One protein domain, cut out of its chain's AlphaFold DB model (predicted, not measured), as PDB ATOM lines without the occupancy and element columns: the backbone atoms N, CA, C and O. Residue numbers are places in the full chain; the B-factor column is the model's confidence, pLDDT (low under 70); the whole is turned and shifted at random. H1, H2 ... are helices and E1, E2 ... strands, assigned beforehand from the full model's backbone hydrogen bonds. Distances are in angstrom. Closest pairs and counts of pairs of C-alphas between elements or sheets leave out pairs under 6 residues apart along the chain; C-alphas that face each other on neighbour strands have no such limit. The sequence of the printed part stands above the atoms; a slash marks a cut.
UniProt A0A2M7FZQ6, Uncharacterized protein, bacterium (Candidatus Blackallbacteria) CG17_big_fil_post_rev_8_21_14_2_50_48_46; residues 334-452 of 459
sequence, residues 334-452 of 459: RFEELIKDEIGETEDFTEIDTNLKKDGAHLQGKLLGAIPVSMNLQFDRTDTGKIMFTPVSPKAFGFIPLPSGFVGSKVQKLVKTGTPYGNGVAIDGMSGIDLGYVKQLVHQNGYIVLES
ATOM      1  N   ARG A 334      71.257  23.987 -27.369       82.44
ATOM      2  CA  ARG A 334      70.982  23.758 -25.945       82.44
ATOM      3  C   ARG A 334      71.529  24.892 -25.090       82.44
ATOM      4  O   ARG A 334      70.867  25.345 -24.167       82.44
ATOM      5  N   PHE A 335      72.730  25.374 -25.398       85.00
ATOM      6  CA  PHE A 335      73.324  26.497 -24.685       85.00
ATOM      7  C   PHE A 335      72.535  27.798 -24.899       85.00
ATOM      8  O   PHE A 335      72.361  28.576 -23.965       85.00
ATOM      9  N   GLU A 336      72.009  28.022 -26.106       85.50
ATOM     10  CA  GLU A 336      71.122  29.149 -26.394       85.50
ATOM     11  C   GLU A 336      69.810  29.070 -25.597       85.50
ATOM     12  O   GLU A 336      69.384  30.086 -25.049       85.50
ATOM     13  N   GLU A 337      69.200  27.887 -25.473       85.12
ATOM     14  CA  GLU A 337      68.033  27.673 -24.601       85.12
ATOM     15  C   GLU A 337      68.342  28.001 -23.138       85.12
ATOM     16  O   GLU A 337      67.609  28.769 -22.521       85.12
ATOM     17  N   LEU A 338      69.462  27.499 -22.607       85.31
ATOM     18  CA  LEU A 338      69.887  27.778 -21.231       85.31
ATOM     19  C   LEU A 338      70.086  29.278 -20.984       85.31
ATOM     20  O   LEU A 338      69.684  29.802 -19.948       85.31
ATOM     21  N   ILE A 339      70.666  29.998 -21.948       83.62
ATOM     22  CA  ILE A 339      70.802  31.453 -21.843       83.62
ATOM     23  C   ILE A 339      69.433  32.135 -21.866       83.62
ATOM     24  O   ILE A 339      69.209  33.047 -21.076       83.62
ATOM     25  N   LYS A 340      68.523  31.728 -22.757       85.56
ATOM     26  CA  LYS A 340      67.165  32.296 -22.822       85.56
ATOM     27  C   LYS A 340      66.389  32.050 -21.530       85.56
ATOM     28  O   LYS A 340      65.646  32.924 -21.093       85.56
ATOM     29  N   ASP A 341      66.598  30.906 -20.890       85.12
ATOM     30  CA  ASP A 341      66.001  30.605 -19.594       85.12
ATOM     31  C   ASP A 341      66.574  31.480 -18.477       85.12
ATOM     32  O   ASP A 341      65.818  31.922 -17.609       85.12
ATOM     33  N   GLU A 342      67.876  31.774 -18.495       84.81
ATOM     34  CA  GLU A 342      68.506  32.652 -17.503       84.81
ATOM     35  C   GLU A 342      68.216  34.137 -17.745       84.81
ATOM     36  O   GLU A 342      68.124  34.904 -16.785       84.81
ATOM     37  N   ILE A 343      68.044  34.559 -18.998       84.19
ATOM     38  CA  ILE A 343      67.743  35.942 -19.379       84.19
ATOM     39  C   ILE A 343      66.224  36.123 -19.455       84.19
ATOM     40  O   ILE A 343      65.584  35.841 -20.464       84.19
ATOM     41  N   GLY A 344      65.636  36.622 -18.369       80.88
ATOM     42  CA  GLY A 344      64.209  36.925 -18.302       80.88
ATOM     43  C   GLY A 344      63.859  38.312 -18.841       80.88
ATOM     44  O   GLY A 344      64.675  39.235 -18.812       80.88
ATOM     45  N   GLU A 345      62.608  38.483 -19.270       82.94
ATOM     46  CA  GLU A 345      62.048  39.822 -19.459       82.94
ATOM     47  C   GLU A 345      61.939  40.552 -18.116       82.94
ATOM     48  O   GLU A 345      61.663  39.962 -17.069       82.94
ATOM     49  N   THR A 346      62.135  41.864 -18.155       83.81
ATOM     50  CA  THR A 346      61.936  42.760 -17.011       83.81
ATOM     51  C   THR A 346      61.079  43.940 -17.453       83.81
ATOM     52  O   THR A 346      60.964  44.213 -18.646       83.81
ATOM     53  N   GLU A 347      60.531  44.706 -16.509       84.06
ATOM     54  CA  GLU A 347      59.822  45.957 -16.835       84.06
ATOM     55  C   GLU A 347      60.683  46.920 -17.675       84.06
ATOM     56  O   GLU A 347      60.184  47.666 -18.516       84.06
ATOM     57  N   ASP A 348      61.999  46.880 -17.466       83.69
ATOM     58  CA  ASP A 348      62.965  47.732 -18.147       83.69
ATOM     59  C   ASP A 348      63.430  47.167 -19.495       83.69
ATOM     60  O   ASP A 348      64.112  47.882 -20.229       83.69
ATOM     61  N   PHE A 349      63.151  45.902 -19.811       85.44
ATOM     62  CA  PHE A 349      63.738  45.232 -20.966       85.44
ATOM     63  C   PHE A 349      62.861  44.058 -21.428       85.44
ATOM     64  O   PHE A 349      62.776  43.032 -20.752       85.44
ATOM     65  N   THR A 350      62.225  44.214 -22.587       88.25
ATOM     66  CA  THR A 350      61.219  43.288 -23.132       88.25
ATOM     67  C   THR A 350      61.590  42.826 -24.539       88.25
ATOM     68  O   THR A 350      62.502  43.389 -25.151       88.25
ATOM     69  N   GLU A 351      60.866  41.842 -25.079       90.06
ATOM     70  CA  GLU A 351      61.053  41.323 -26.445       90.06
ATOM     71  C   GLU A 351      62.485  40.835 -26.691       90.06
ATOM     72  O   GLU A 351      63.114  41.165 -27.699       90.06
ATOM     73  N   ILE A 352      63.024  40.099 -25.719       87.50
ATOM     74  CA  ILE A 352      64.410  39.639 -25.754       87.50
ATOM     75  C   ILE A 352      64.553  38.518 -26.775       87.50
ATOM     76  O   ILE A 352      63.871  37.500 -26.692       87.50
ATOM     77  N   ASP A 353      65.503  38.684 -27.688       90.38
ATOM     78  CA  ASP A 353      65.975  37.628 -28.571       90.38
ATOM     79  C   ASP A 353      67.485  37.451 -28.407       90.38
ATOM     80  O   ASP A 353      68.237  38.424 -28.277       90.38
ATOM     81  N   THR A 354      67.931  36.200 -28.387       87.38
ATOM     82  CA  THR A 354      69.338  35.839 -28.195       87.38
ATOM     83  C   THR A 354      69.752  34.821 -29.242       87.38
ATOM     84  O   THR A 354      69.060  33.830 -29.433       87.38
ATOM     85  N   ASN A 355      70.897  35.058 -29.883       89.06
ATOM     86  CA  ASN A 355      71.466  34.201 -30.917       89.06
ATOM     87  C   ASN A 355      72.947  33.931 -30.620       89.06
ATOM     88  O   ASN A 355      73.718  34.878 -30.416       89.06
ATOM     89  N   LEU A 356      73.355  32.663 -30.585       87.12
ATOM     90  CA  LEU A 356      74.734  32.296 -30.269       87.12
ATOM     91  C   LEU A 356      75.722  32.676 -31.391       87.12
ATOM     92  O   LEU A 356      75.460  32.540 -32.583       87.12
ATOM     93  N   LYS A 357      76.908  33.151 -31.008       86.50
ATOM     94  CA  LYS A 357      78.018  33.496 -31.904       86.50
ATOM     95  C   LYS A 357      79.284  32.763 -31.483       86.50
ATOM     96  O   LYS A 357      79.375  32.228 -30.387       86.50
ATOM     97  N   LYS A 358      80.307  32.832 -32.341       79.50
ATOM     98  CA  LYS A 358      81.583  32.167 -32.080       79.50
ATOM     99  C   LYS A 358      82.212  32.535 -30.732       79.50
ATOM    100  O   LYS A 358      82.671  31.680 -30.004       79.50
ATOM    101  N   ASP A 359      82.219  33.814 -30.384       79.06
ATOM    102  CA  ASP A 359      82.934  34.291 -29.193       79.06
ATOM    103  C   ASP A 359      81.971  34.845 -28.123       79.06
ATOM    104  O   ASP A 359      82.347  35.691 -27.308       79.06
ATOM    105  N   GLY A 360      80.694  34.443 -28.162       87.81
ATOM    106  CA  GLY A 360      79.662  35.035 -27.315       87.81
ATOM    107  C   GLY A 360      78.234  34.782 -27.792       87.81
ATOM    108  O   GLY A 360      77.969  33.854 -28.540       87.81
ATOM    109  N   ALA A 361      77.307  35.659 -27.429       89.69
ATOM    110  CA  ALA A 361      75.969  35.723 -28.010       89.69
ATOM    111  C   ALA A 361      75.659  37.130 -28.518       89.69
ATOM    112  O   ALA A 361      76.300  38.113 -28.152       89.69
ATOM    113  N   HIS A 362      74.668  37.245 -29.386       92.38
ATOM    114  CA  HIS A 362      74.045  38.502 -29.746       92.38
ATOM    115  C   HIS A 362      72.695  38.594 -29.063       92.38
ATOM    116  O   HIS A 362      71.885  37.689 -29.216       92.38
ATOM    117  N   LEU A 363      72.469  39.685 -28.341       91.69
ATOM    118  CA  LEU A 363      71.220  39.947 -27.649       91.69
ATOM    119  C   LEU A 363      70.561  41.185 -28.257       91.69
ATOM    120  O   LEU A 363      71.214  42.221 -28.436       91.69
ATOM    121  N   GLN A 364      69.276  41.072 -28.567       93.62
ATOM    122  CA  GLN A 364      68.416  42.162 -29.017       93.62
ATOM    123  C   GLN A 364      67.176  42.248 -28.126       93.62
ATOM    124  O   GLN A 364      66.775  41.260 -27.525       93.62
ATOM    125  N   GLY A 365      66.589  43.436 -28.014       92.62
ATOM    126  CA  GLY A 365      65.332  43.635 -27.295       92.62
ATOM    127  C   GLY A 365      64.902  45.093 -27.266       92.62
ATOM    128  O   GLY A 365      65.405  45.916 -28.038       92.62
ATOM    129  N   LYS A 366      63.983  45.435 -26.363       92.06
ATOM    130  CA  LYS A 366      63.483  46.797 -26.154       92.06
ATOM    131  C   LYS A 366      63.714  47.254 -24.723       92.06
ATOM    132  O   LYS A 366      63.109  46.739 -23.791       92.06
ATOM    133  N   LEU A 367      64.535  48.282 -24.554       87.12
ATOM    134  CA  LEU A 367      64.718  48.974 -23.286       87.12
ATOM    135  C   LEU A 367      63.515  49.898 -23.013       87.12
ATOM    136  O   LEU A 367      63.076  50.630 -23.905       87.12
ATOM    137  N   LEU A 368      63.001  49.880 -21.782       87.00
ATOM    138  CA  LEU A 368      61.811  50.620 -21.339       87.00
ATOM    139  C   LEU A 368      60.593  50.374 -22.252       87.00
ATOM    140  O   LEU A 368      59.837  51.297 -22.553       87.00
ATOM    141  N   GLY A 369      60.469  49.155 -22.787       87.81
ATOM    142  CA  GLY A 369      59.380  48.734 -23.675       87.81
ATOM    143  C   GLY A 369      59.343  49.391 -25.063       87.81
ATOM    144  O   GLY A 369      58.499  49.034 -25.881       87.81
ATOM    145  N   ALA A 370      60.235  50.341 -25.364       90.88
ATOM    146  CA  ALA A 370      60.114  51.171 -26.566       90.88
ATOM    147  C   ALA A 370      61.417  51.378 -27.341       90.88
ATOM    148  O   ALA A 370      61.368  51.606 -28.547       90.88
ATOM    149  N   ILE A 371      62.577  51.327 -26.683       89.94
ATOM    150  CA  ILE A 371      63.860  51.676 -27.299       89.94
ATOM    151  C   ILE A 371      64.541  50.391 -27.767       89.94
ATOM    152  O   ILE A 371      65.028  49.644 -26.919       89.94
ATOM    153  N   PRO A 372      64.640  50.119 -29.081       92.75
ATOM    154  CA  PRO A 372      65.338  48.940 -29.566       92.75
ATOM    155  C   PRO A 372      66.798  49.001 -29.137       92.75
ATOM    156  O   PRO A 372      67.466  50.020 -29.326       92.75
ATOM    157  N   VAL A 373      67.302  47.916 -28.577       91.88
ATOM    158  CA  VAL A 373      68.683  47.797 -28.127       91.88
ATOM    159  C   VAL A 373      69.284  46.511 -28.656       91.88
ATOM    160  O   VAL A 373      68.623  45.480 -28.724       91.88
ATOM    161  N   SER A 374      70.550  46.582 -29.049       93.25
ATOM    162  CA  SER A 374      71.321  45.426 -29.485       93.25
ATOM    163  C   SER A 374      72.716  45.458 -28.881       93.25
ATOM    164  O   SER A 374      73.343  46.513 -28.758       93.25
ATOM    165  N   MET A 375      73.211  44.299 -28.469       93.25
ATOM    166  CA  MET A 375      74.538  44.150 -27.878       93.25
ATOM    167  C   MET A 375      75.103  42.765 -28.176       93.25
ATOM    168  O   MET A 375      74.367  41.854 -28.551       93.25
ATOM    169  N   ASN A 376      76.417  42.592 -28.043       93.00
ATOM    170  CA  ASN A 376      76.966  41.244 -27.930       93.00
ATOM    171  C   ASN A 376      77.214  40.943 -26.449       93.00
ATOM    172  O   ASN A 376      77.550  41.840 -25.681       93.00
ATOM    173  N   LEU A 377      77.043  39.693 -26.055       91.50
ATOM    174  CA  LEU A 377      77.428  39.155 -24.764       91.50
ATOM    175  C   LEU A 377      78.718  38.381 -24.981       91.50
ATOM    176  O   LEU A 377      78.718  37.387 -25.692       91.50
ATOM    177  N   GLN A 378      79.818  38.854 -24.413       92.19
ATOM    178  CA  GLN A 378      81.052  38.085 -24.366       92.19
ATOM    179  C   GLN A 378      80.971  37.102 -23.199       92.19
ATOM    180  O   GLN A 378      80.573  37.497 -22.097       92.19
ATOM    181  N   PHE A 379      81.362  35.852 -23.434       90.19
ATOM    182  CA  PHE A 379      81.449  34.848 -22.381       90.19
ATOM    183  C   PHE A 379      82.879  34.717 -21.872       90.19
ATOM    184  O   PHE A 379      83.829  34.721 -22.652       90.19
ATOM    185  N   ASP A 380      83.017  34.607 -20.559       90.19
ATOM    186  CA  ASP A 380      84.291  34.382 -19.885       90.19
ATOM    187  C   ASP A 380      84.026  33.658 -18.554       90.19
ATOM    188  O   ASP A 380      82.906  33.215 -18.285       90.19
ATOM    189  N   ARG A 381      85.042  33.553 -17.701       90.94
ATOM    190  CA  ARG A 381      84.934  33.026 -16.344       90.94
ATOM    191  C   ARG A 381      85.349  34.050 -15.294       90.94
ATOM    192  O   ARG A 381      86.171  34.931 -15.541       90.94
ATOM    193  N   THR A 382      84.825  33.893 -14.087       91.56
ATOM    194  CA  THR A 382      85.355  34.581 -12.908       91.56
ATOM    195  C   THR A 382      86.626  33.897 -12.397       91.56
ATOM    196  O   THR A 382      86.955  32.764 -12.760       91.56
ATOM    197  N   ASP A 383      87.334  34.569 -11.493       88.75
ATOM    198  CA  ASP A 383      88.433  33.994 -10.705       88.75
ATOM    199  C   ASP A 383      88.009  32.754  -9.890       88.75
ATOM    200  O   ASP A 383      88.765  31.792  -9.724       88.75
ATOM    201  N   THR A 384      86.758  32.761  -9.444       86.75
ATOM    202  CA  THR A 384      86.068  31.691  -8.722       86.75
ATOM    203  C   THR A 384      85.517  30.590  -9.628       86.75
ATOM    204  O   THR A 384      84.937  29.642  -9.108       86.75
ATOM    205  N   GLY A 385      85.733  30.671 -10.946       86.75
ATOM    206  CA  GLY A 385      85.340  29.641 -11.911       86.75
ATOM    207  C   GLY A 385      83.855  29.638 -12.275       86.75
ATOM    208  O   GLY A 385      83.372  28.638 -12.789       86.75
ATOM    209  N   LYS A 386      83.127  30.730 -12.023       90.44
ATOM    210  CA  LYS A 386      81.743  30.912 -12.484       90.44
ATOM    211  C   LYS A 386      81.727  31.373 -13.937       90.44
ATOM    212  O   LYS A 386      82.642  32.088 -14.346       90.44
ATOM    213  N   ILE A 387      80.682  31.047 -14.696       89.25
ATOM    214  CA  ILE A 387      80.499  31.625 -16.037       89.25
ATOM    215  C   ILE A 387      80.105  33.093 -15.889       89.25
ATOM    216  O   ILE A 387      79.280  33.443 -15.051       89.25
ATOM    217  N   MET A 388      80.703  33.958 -16.701       91.38
ATOM    218  CA  MET A 388      80.429  35.387 -16.723       91.38
ATOM    219  C   MET A 388      79.930  35.823 -18.100       91.38
ATOM    220  O   MET A 388      80.556  35.539 -19.121       91.38
ATOM    221  N   PHE A 389      78.860  36.615 -18.104       91.25
ATOM    222  CA  PHE A 389      78.357  37.322 -19.277       91.25
ATOM    223  C   PHE A 389      78.726  38.799 -19.188       91.25
ATOM    224  O   PHE A 389      78.336  39.482 -18.240       91.25
ATOM    225  N   THR A 390      79.456  39.318 -20.176       92.19
ATOM    226  CA  THR A 390      79.807  40.745 -20.245       92.19
ATOM    227  C   THR A 390      79.190  41.390 -21.484       92.19
ATOM    228  O   THR A 390      79.544  41.008 -22.601       92.19
ATOM    229  N   PRO A 391      78.300  42.389 -21.341       91.56
ATOM    230  CA  PRO A 391      77.786  43.118 -22.489       91.56
ATOM    231  C   PRO A 391      78.893  43.960 -23.133       91.56
ATOM    232  O   PRO A 391      79.550  44.772 -22.477       91.56
ATOM    233  N   VAL A 392      79.079  43.798 -24.441       92.62
ATOM    234  CA  VAL A 392      80.053  44.536 -25.246       92.62
ATOM    235  C   VAL A 392      79.366  45.305 -26.370       92.62
ATOM    236  O   VAL A 392      78.470  44.809 -27.059       92.62
ATOM    237  N   SER A 393      79.818  46.549 -26.549       92.12
ATOM    238  CA  SER A 393      79.348  47.476 -27.584       92.12
ATOM    239  C   SER A 393      77.818  47.620 -27.666       92.12
ATOM    240  O   SER A 393      77.266  47.469 -28.759       92.12
ATOM    241  N   PRO A 394      77.117  47.911 -26.554       92.69
ATOM    242  CA  PRO A 394      75.672  48.051 -26.600       92.69
ATOM    243  C   PRO A 394      75.257  49.284 -27.408       92.69
ATOM    244  O   PRO A 394      75.872  50.350 -27.304       92.69
ATOM    245  N   LYS A 395      74.200  49.143 -28.208       93.50
ATOM    246  CA  LYS A 395      73.658  50.201 -29.062       93.50
ATOM    247  C   LYS A 395      72.153  50.342 -28.868       93.50
ATOM    248  O   LYS A 395      71.450  49.340 -28.839       93.50
ATOM    249  N   ALA A 396      71.661  51.575 -28.811       91.19
ATOM    250  CA  ALA A 396      70.249  51.908 -28.973       91.19
ATOM    251  C   ALA A 396      69.944  52.241 -30.439       91.19
ATOM    252  O   ALA A 396      70.784  52.794 -31.155       91.19
ATOM    253  N   PHE A 397      68.747  51.875 -30.894       90.75
ATOM    254  CA  PHE A 397      68.282  52.007 -32.279       90.75
ATOM    255  C   PHE A 397      69.225  51.370 -33.317       90.75
ATOM    256  O   PHE A 397      69.181  51.700 -34.495       90.75
ATOM    257  N   GLY A 398      70.115  50.468 -32.885       86.50
ATOM    258  CA  GLY A 398      71.133  49.825 -33.718       86.50
ATOM    259  C   GLY A 398      72.388  50.662 -34.011       86.50
ATOM    260  O   GLY A 398      73.372  50.104 -34.502       86.50
ATOM    261  N   PHE A 399      72.418  51.960 -33.683       89.56
ATOM    262  CA  PHE A 399      73.542  52.846 -34.038       89.56
ATOM    263  C   PHE A 399      74.034  53.775 -32.923       89.56
ATOM    264  O   PHE A 399      75.190  54.190 -32.978       89.56
ATOM    265  N   ILE A 400      73.225  54.089 -31.907       91.94
ATOM    266  CA  ILE A 400      73.618  55.008 -30.830       91.94
ATOM    267  C   ILE A 400      74.374  54.222 -29.754       91.94
ATOM    268  O   ILE A 400      73.748  53.402 -29.084       91.94
ATOM    269  N   PRO A 401      75.688  54.431 -29.550       91.50
ATOM    270  CA  PRO A 401      76.425  53.719 -28.515       91.50
ATOM    271  C   PRO A 401      75.880  54.079 -27.131       91.50
ATOM    272  O   PRO A 401      75.707  55.254 -26.804       91.50
ATOM    273  N   LEU A 402      75.626  53.063 -26.312       89.88
ATOM    274  CA  LEU A 402      75.211  53.239 -24.925       89.88
ATOM    275  C   LEU A 402      76.426  53.141 -23.989       89.88
ATOM    276  O   LEU A 402      77.339  52.351 -24.250       89.88
ATOM    277  N   PRO A 403      76.456  53.899 -22.876       86.62
ATOM    278  CA  PRO A 403      77.482  53.728 -21.855       86.62
ATOM    279  C   PRO A 403      77.464  52.297 -21.307       86.62
ATOM    280  O   PRO A 403      76.418  51.807 -20.874       86.62
ATOM    281  N   SER A 404      78.621  51.634 -21.285       77.81
ATOM    282  CA  SER A 404      78.742  50.238 -20.835       77.81
ATOM    283  C   SER A 404      78.220  50.026 -19.411       77.81
ATOM    284  O   SER A 404      77.540  49.038 -19.164       77.81
ATOM    285  N   GLY A 405      78.453  50.975 -18.497       80.56
ATOM    286  CA  GLY A 405      77.962  50.895 -17.114       80.56
ATOM    287  C   GLY A 405      76.436  50.968 -16.988       80.56
ATOM    288  O   GLY A 405      75.850  50.272 -16.159       80.56
ATOM    289  N   PHE A 406      75.775  51.760 -17.842       81.56
ATOM    290  CA  PHE A 406      74.314  51.851 -17.853       81.56
ATOM    291  C   PHE A 406      73.703  50.506 -18.255       81.56
ATOM    292  O   PHE A 406      72.848  49.979 -17.549       81.56
ATOM    293  N   VAL A 407      74.205  49.909 -19.334       78.50
ATOM    294  CA  VAL A 407      73.693  48.630 -19.839       78.50
ATOM    295  C   VAL A 407      74.102  47.463 -18.947       78.50
ATOM    296  O   VAL A 407      73.270  46.603 -18.692       78.50
ATOM    297  N   GLY A 408      75.316  47.469 -18.391       79.62
ATOM    298  CA  GLY A 408      75.783  46.456 -17.442       79.62
ATOM    299  C   GLY A 408      74.836  46.286 -16.255       79.62
ATOM    300  O   GLY A 408      74.388  45.177 -15.983       79.62
ATOM    301  N   SER A 409      74.426  47.390 -15.618       82.06
ATOM    302  CA  SER A 409      73.467  47.352 -14.501       82.06
ATOM    303  C   SER A 409      72.080  46.823 -14.880       82.06
ATOM    304  O   SER A 409      71.387  46.256 -14.039       82.06
ATOM    305  N   LYS A 410      71.656  47.004 -16.138       83.56
ATOM    306  CA  LYS A 410      70.372  46.501 -16.637       83.56
ATOM    307  C   LYS A 410      70.475  45.024 -16.997       83.56
ATOM    308  O   LYS A 410      69.628  44.257 -16.574       83.56
ATOM    309  N   VAL A 411      71.555  44.609 -17.661       78.00
ATOM    310  CA  VAL A 411      71.855  43.198 -17.955       78.00
ATOM    311  C   VAL A 411      71.991  42.378 -16.673       78.00
ATOM    312  O   VAL A 411      71.466  41.273 -16.603       78.00
ATOM    313  N   GLN A 412      72.590  42.938 -15.621       84.56
ATOM    314  CA  GLN A 412      72.626  42.305 -14.298       84.56
ATOM    315  C   GLN A 412      71.230  42.025 -13.726       84.56
ATOM    316  O   GLN A 412      71.068  41.048 -13.010       84.56
ATOM    317  N   LYS A 413      70.226  42.851 -14.048       84.19
ATOM    318  CA  LYS A 413      68.830  42.620 -13.646       84.19
ATOM    319  C   LYS A 413      68.091  41.632 -14.549       84.19
ATOM    320  O   LYS A 413      67.052  41.133 -14.135       84.19
ATOM    321  N   LEU A 414      68.587  41.386 -15.765       83.81
ATOM    322  CA  LEU A 414      67.974  40.442 -16.704       83.81
ATOM    323  C   LEU A 414      68.266  38.991 -16.340       83.81
ATOM    324  O   LEU A 414      67.447  38.117 -16.609       83.81
ATOM    325  N   VAL A 415      69.435  38.733 -15.756       84.31
ATOM    326  CA  VAL A 415      69.849  37.376 -15.407       84.31
ATOM    327  C   VAL A 415      69.209  36.966 -14.086       84.31
ATOM    328  O   VAL A 415      69.523  37.535 -13.040       84.31
ATOM    329  N   LYS A 416      68.326  35.965 -14.132       84.12
ATOM    330  CA  LYS A 416      67.499  35.522 -12.998       84.12
ATOM    331  C   LYS A 416      68.321  35.121 -11.772       84.12
ATOM    332  O   LYS A 416      67.918  35.418 -10.650       84.12
ATOM    333  N   THR A 417      69.460  34.453 -11.977       79.69
ATOM    334  CA  THR A 417      70.258  33.838 -10.899       79.69
ATOM    335  C   THR A 417      71.692  34.388 -10.785       79.69
ATOM    336  O   THR A 417      72.572  33.771 -10.186       79.69
ATOM    337  N   GLY A 418      71.946  35.579 -11.335       83.62
ATOM    338  CA  GLY A 418      73.289  36.142 -11.471       83.62
ATOM    339  C   GLY A 418      73.748  37.060 -10.332       83.62
ATOM    340  O   GLY A 418      72.977  37.818  -9.747       83.62
ATOM    341  N   THR A 419      75.055  37.063 -10.068       90.12
ATOM    342  CA  THR A 419      75.726  38.018  -9.174       90.12
ATOM    343  C   THR A 419      76.504  39.061  -9.984       90.12
ATOM    344  O   THR A 419      77.212  38.697 -10.926       90.12
ATOM    345  N   PRO A 420      76.407  40.367  -9.666       91.12
ATOM    346  CA  PRO A 420      77.213  41.390 -10.330       91.12
ATOM    347  C   PRO A 420      78.712  41.080 -10.245       91.12
ATOM    348  O   PRO A 420      79.240  40.861  -9.155       91.12
ATOM    349  N   TYR A 421      79.411  41.101 -11.383       91.12
ATOM    350  CA  TYR A 421      80.860  40.890 -11.435       91.12
ATOM    351  C   TYR A 421      81.489  41.811 -12.482       91.12
ATOM    352  O   TYR A 421      81.300  41.648 -13.689       91.12
ATOM    353  N   GLY A 422      82.229  42.824 -12.025       88.75
ATOM    354  CA  GLY A 422      82.758  43.868 -12.902       88.75
ATOM    355  C   GLY A 422      81.645  44.563 -13.700       88.75
ATOM    356  O   GLY A 422      80.672  45.047 -13.129       88.75
ATOM    357  N   ASN A 423      81.789  44.599 -15.029       88.06
ATOM    358  CA  ASN A 423      80.771  45.138 -15.948       88.06
ATOM    359  C   ASN A 423      79.753  44.086 -16.415       88.06
ATOM    360  O   ASN A 423      78.879  44.400 -17.223       88.06
ATOM    361  N   GLY A 424      79.909  42.846 -15.965       90.38
ATOM    362  CA  GLY A 424      79.086  41.717 -16.351       90.38
ATOM    363  C   GLY A 424      78.286  41.159 -15.183       90.38
ATOM    364  O   GLY A 424      78.088  41.800 -14.144       90.38
ATOM    365  N   VAL A 425      77.832  39.933 -15.385       91.56
ATOM    366  CA  VAL A 425      77.096  39.144 -14.408       91.56
ATOM    367  C   VAL A 425      77.650  37.728 -14.410       91.56
ATOM    368  O   VAL A 425      77.828  37.127 -15.469       91.56
ATOM    369  N   ALA A 426      77.986  37.238 -13.223       91.81
ATOM    370  CA  ALA A 426      78.490  35.896 -13.001       91.81
ATOM    371  C   ALA A 426      77.358  34.994 -12.516       91.81
ATOM    372  O   ALA A 426      76.659  35.340 -11.562       91.81
ATOM    373  N   ILE A 427      77.203  33.841 -13.149       88.94
ATOM    374  CA  ILE A 427      76.181  32.849 -12.827       88.94
ATOM    375  C   ILE A 427      76.811  31.622 -12.172       88.94
ATOM    376  O   ILE A 427      77.858  31.135 -12.598       88.94
ATOM    377  N   ASP A 428      76.169  31.138 -11.112       77.69
ATOM    378  CA  ASP A 428      76.577  29.924 -10.396       77.69
ATOM    379  C   ASP A 428      76.165  28.639 -11.130       77.69
ATOM    380  O   ASP A 428      76.775  27.591 -10.945       77.69
ATOM    381  N   GLY A 429      75.158  28.728 -11.995       82.38
ATOM    382  CA  GLY A 429      74.645  27.638 -12.814       82.38
ATOM    383  C   GLY A 429      73.694  28.165 -13.888       82.38
ATOM    384  O   GLY A 429      73.470  29.371 -13.966       82.38
ATOM    385  N   MET A 430      73.152  27.277 -14.719       80.69
ATOM    386  CA  MET A 430      72.120  27.609 -15.714       80.69
ATOM    387  C   MET A 430      70.992  26.587 -15.651       80.69
ATOM    388  O   MET A 430      71.258  25.396 -15.770       80.69
ATOM    389  N   SER A 431      69.752  27.031 -15.450       79.25
ATOM    390  CA  SER A 431      68.549  26.182 -15.460       79.25
ATOM    391  C   SER A 431      68.670  24.919 -14.587       79.25
ATOM    392  O   SER A 431      68.334  23.816 -15.012       79.25
ATOM    393  N   GLY A 432      69.192  25.060 -13.362       74.75
ATOM    394  CA  GLY A 432      69.389  23.940 -12.424       74.75
ATOM    395  C   GLY A 432      70.689  23.147 -12.623       74.75
ATOM    396  O   GLY A 432      70.977  22.231 -11.846       74.75
ATOM    397  N   ILE A 433      71.509  23.510 -13.611       78.31
ATOM    398  CA  ILE A 433      72.808  22.890 -13.868       78.31
ATOM    399  C   ILE A 433      73.913  23.694 -13.184       78.31
ATOM    400  O   ILE A 433      74.214  24.821 -13.572       78.31
ATOM    401  N   ASP A 434      74.548  23.087 -12.191       84.06
ATOM    402  CA  ASP A 434      75.807  23.522 -11.601       84.06
ATOM    403  C   ASP A 434      76.965  22.948 -12.431       84.06
ATOM    404  O   ASP A 434      77.192  21.736 -12.499       84.06
ATOM    405  N   LEU A 435      77.701  23.831 -13.096       76.12
ATOM    406  CA  LEU A 435      78.818  23.456 -13.966       76.12
ATOM    407  C   LEU A 435      80.140  23.281 -13.196       76.12
ATOM    408  O   LEU A 435      81.172  22.952 -13.792       76.12
ATOM    409  N   GLY A 436      80.113  23.474 -11.875       79.44
ATOM    410  CA  GLY A 436      81.279  23.422 -11.011       79.44
ATOM    411  C   GLY A 436      82.261  24.561 -11.287       79.44
ATOM    412  O   GLY A 436      81.896  25.647 -11.735       79.44
ATOM    413  N   TYR A 437      83.543  24.323 -11.002       84.75
ATOM    414  CA  TYR A 437      84.597  25.304 -11.257       84.75
ATOM    415  C   TYR A 437      85.033  25.238 -12.724       84.75
ATOM    416  O   TYR A 437      85.789  24.346 -13.121       84.75
ATOM    417  N   VAL A 438      84.596  26.211 -13.524       87.00
ATOM    418  CA  VAL A 438      84.976  26.352 -14.931       87.00
ATOM    419  C   VAL A 438      86.414  26.865 -15.026       87.00
ATOM    420  O   VAL A 438      86.718  28.024 -14.733       87.00
ATOM    421  N   LYS A 439      87.321  25.994 -15.468       85.50
ATOM    422  CA  LYS A 439      88.722  26.321 -15.767       85.50
ATOM    423  C   LYS A 439      88.871  27.020 -17.109       85.50
ATOM    424  O   LYS A 439      89.683  27.936 -17.235       85.50
ATOM    425  N   GLN A 440      88.109  26.573 -18.102       84.94
ATOM    426  CA  GLN A 440      88.184  27.073 -19.465       84.94
ATOM    427  C   GLN A 440      86.810  27.013 -20.133       84.94
ATOM    428  O   GLN A 440      86.073  26.049 -19.941       84.94
ATOM    429  N   LEU A 441      86.509  28.041 -20.927       85.06
ATOM    430  CA  LEU A 441      85.325  28.149 -21.771       85.06
ATOM    431  C   LEU A 441      85.784  28.382 -23.214       85.06
ATOM    432  O   LEU A 441      86.513  29.340 -23.478       85.06
ATOM    433  N   VAL A 442      85.389  27.509 -24.138       84.19
ATOM    434  CA  VAL A 442      85.748  27.606 -25.561       84.19
ATOM    435  C   VAL A 442      84.531  27.297 -26.413       84.19
ATOM    436  O   VAL A 442      83.867  26.298 -26.178       84.19
ATOM    437  N   HIS A 443      84.263  28.100 -27.440       82.56
ATOM    438  CA  HIS A 443      83.302  27.722 -28.474       82.56
ATOM    439  C   HIS A 443      84.004  27.057 -29.651       82.56
ATOM    440  O   HIS A 443      84.984  27.578 -30.194       82.56
ATOM    441  N   GLN A 444      83.507  25.895 -30.053       77.44
ATOM    442  CA  GLN A 444      84.152  25.078 -31.056       77.44
ATOM    443  C   GLN A 444      83.193  24.093 -31.714       77.44
ATOM    444  O   GLN A 444      82.553  23.295 -31.042       77.44
ATOM    445  N   ASN A 445      83.170  24.092 -33.051       75.75
ATOM    446  CA  ASN A 445      82.452  23.111 -33.874       75.75
ATOM    447  C   ASN A 445      80.969  22.934 -33.488       75.75
ATOM    448  O   ASN A 445      80.458  21.819 -33.535       75.75
ATOM    449  N   GLY A 446      80.290  24.016 -33.099       77.25
ATOM    450  CA  GLY A 446      78.889  23.959 -32.670       77.25
ATOM    451  C   GLY A 446      78.681  23.539 -31.211       77.25
ATOM    452  O   GLY A 446      77.576  23.128 -30.853       77.25
ATOM    453  N   TYR A 447      79.738  23.598 -30.392       80.25
ATOM    454  CA  TYR A 447      79.697  23.323 -28.961       80.25
ATOM    455  C   TYR A 447      80.346  24.433 -28.146       80.25
ATOM    456  O   TYR A 447      81.406  24.950 -28.494       80.25
ATOM    457  N   ILE A 448      79.776  24.701 -26.980       81.50
ATOM    458  CA  ILE A 448      80.445  25.376 -25.877       81.50
ATOM    459  C   ILE A 448      81.098  24.306 -25.004       81.50
ATOM    460  O   ILE A 448      80.422  23.491 -24.383       81.50
ATOM    461  N   VAL A 449      82.426  24.289 -24.985       79.56
ATOM    462  CA  VAL A 449      83.242  23.353 -24.216       79.56
ATOM    463  C   VAL A 449      83.692  24.016 -22.923       79.56
ATOM    464  O   VAL A 449      84.346  25.060 -22.924       79.56
ATOM    465  N   LEU A 450      83.354  23.361 -21.823       82.06
ATOM    466  CA  LEU A 450      83.701  23.703 -20.459       82.06
ATOM    467  C   LEU A 450      84.691  22.666 -19.944       82.06
ATOM    468  O   LEU A 450      84.394  21.472 -19.932       82.06
ATOM    469  N   GLU A 451      85.859  23.097 -19.485       81.62
ATOM    470  CA  GLU A 451      86.680  22.246 -18.623       81.62
ATOM    471  C   GLU A 451      86.298  22.542 -17.172       81.62
ATOM    472  O   GLU A 451      86.552  23.641 -16.679       81.62
ATOM    473  N   SER A 452      85.688  21.574 -16.492       77.50
ATOM    474  CA  SER A 452      85.386  21.644 -15.063       77.50
ATOM    475  C   SER A 452      86.489  20.952 -14.261       77.50
ATOM    476  O   SER A 452      87.051  19.929 -14.676       77.50
TER     477      SER A 452
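Overview. This is residues 334 to 452 of the 459 residues of an uncharacterized protein of bacterium (Candidatus Blackallbacteria) CG17_big_fil_post_rev_8_21_14_2_50_48_46 (UniProt A0A2M7FZQ6). One strongly twisted sheet of six strands curls round helix H2, with helix H1 over the same face near edge strand E1. The hairpin E7 and E8 crosses one end of this sheet, its strands steeply turned against those of the sheet and only partly face to face with them. The printed part has 119 residues with two named helices and eight named strands, in the order H1 E1 E2 E3 E4 H2 E5 E6 E7 E8. The large sheet runs E1, E2, E3, E4, E6, E5, antiparallel throughout, and the class is mixed, helices and strands. The whole is compact, with a radius of gyration of the C-alphas of 13.6 A and spans of 40 by 28 by 22 A.

Arrangement. E1, residues 349 to 357, E2, 360 to 367, E3, 371 to 381, and E4, 387 to 396, form a meander, each strand the antiparallel neighbour of the one before. N 353 and O 364 of E1 and E2 are 2.9 A apart, N 363 and O 375 of E2 and E3 2.9 A, and N 378 and O 390 of E3 and E4 2.8 A, within hydrogen-bond range. E4 is followed in the sheet by E6, residues 424 to 427, with N 389 and O 425 at 2.9 A, and then by edge strand E5, residues 418 to 421, with N 419 and O 426 at 2.8 A. H2, residues 404 to 414, is on this sheet, which curls round it; the C-alphas of Gln 412 and Val 425 of E6 are the closest of the two, 5.5 A. E4, H2 and E5 make a split strand-helix-strand unit, two strands of one sheet that are not neighbours, with a helix between them in the chain and E6 between them in the sheet; its crossover is right-handed. H1, residues 334 to 342, is on the same face, the helices and sheet making two layers; its height over the sheet is 7.6 A, and it lies over E2, slantwise at 37 degrees on the local plane. H1 and H2 are close but not clearly touching, about perpendicular at 89 degrees, their closest C-alphas Glu 342 and Leu 414 at 7.8 A. E7, residues 437 to 444, and E8, residues 447 to 452, are a hairpin, with N 442 and O 449 at 2.9 A. The two sheets form a sandwich, two sheets face to face, with best planes 41 degrees apart and strands at 66 degrees; the closest C-alphas of E3 and E7 are Asp 380 and Leu 441, 6.6 A. Every O i to N i+4 pair of H1 is within hydrogen-bond range, and 5 of 7 in H2.

Along the chain. E3 measures 30.2 A, from C-alpha 371 at (63.860, 51.676, -27.299) to C-alpha 381 at (84.934, 33.026, -16.344). E4 is 26.1 A and bends by 58 degrees at residue 393; E1 is 21.5 A and bends by 60 degrees at residue 352; E2 is 20.8 A. H1 begins at C-alpha 334 (70.982, 23.758, -25.945). E7, 19.8 A, bends by 51 degrees at residue 440, and E8 ends at C-alpha 452 (85.386, 21.644, -15.063).

Size, cuts and confidence. The C-alphas farthest apart are those of Ala 370 and Ser 452, 40.5 A. The printed part has no cut and no long link. The mean pLDDT of the printed part is 86.2, and no printed residue is under 70.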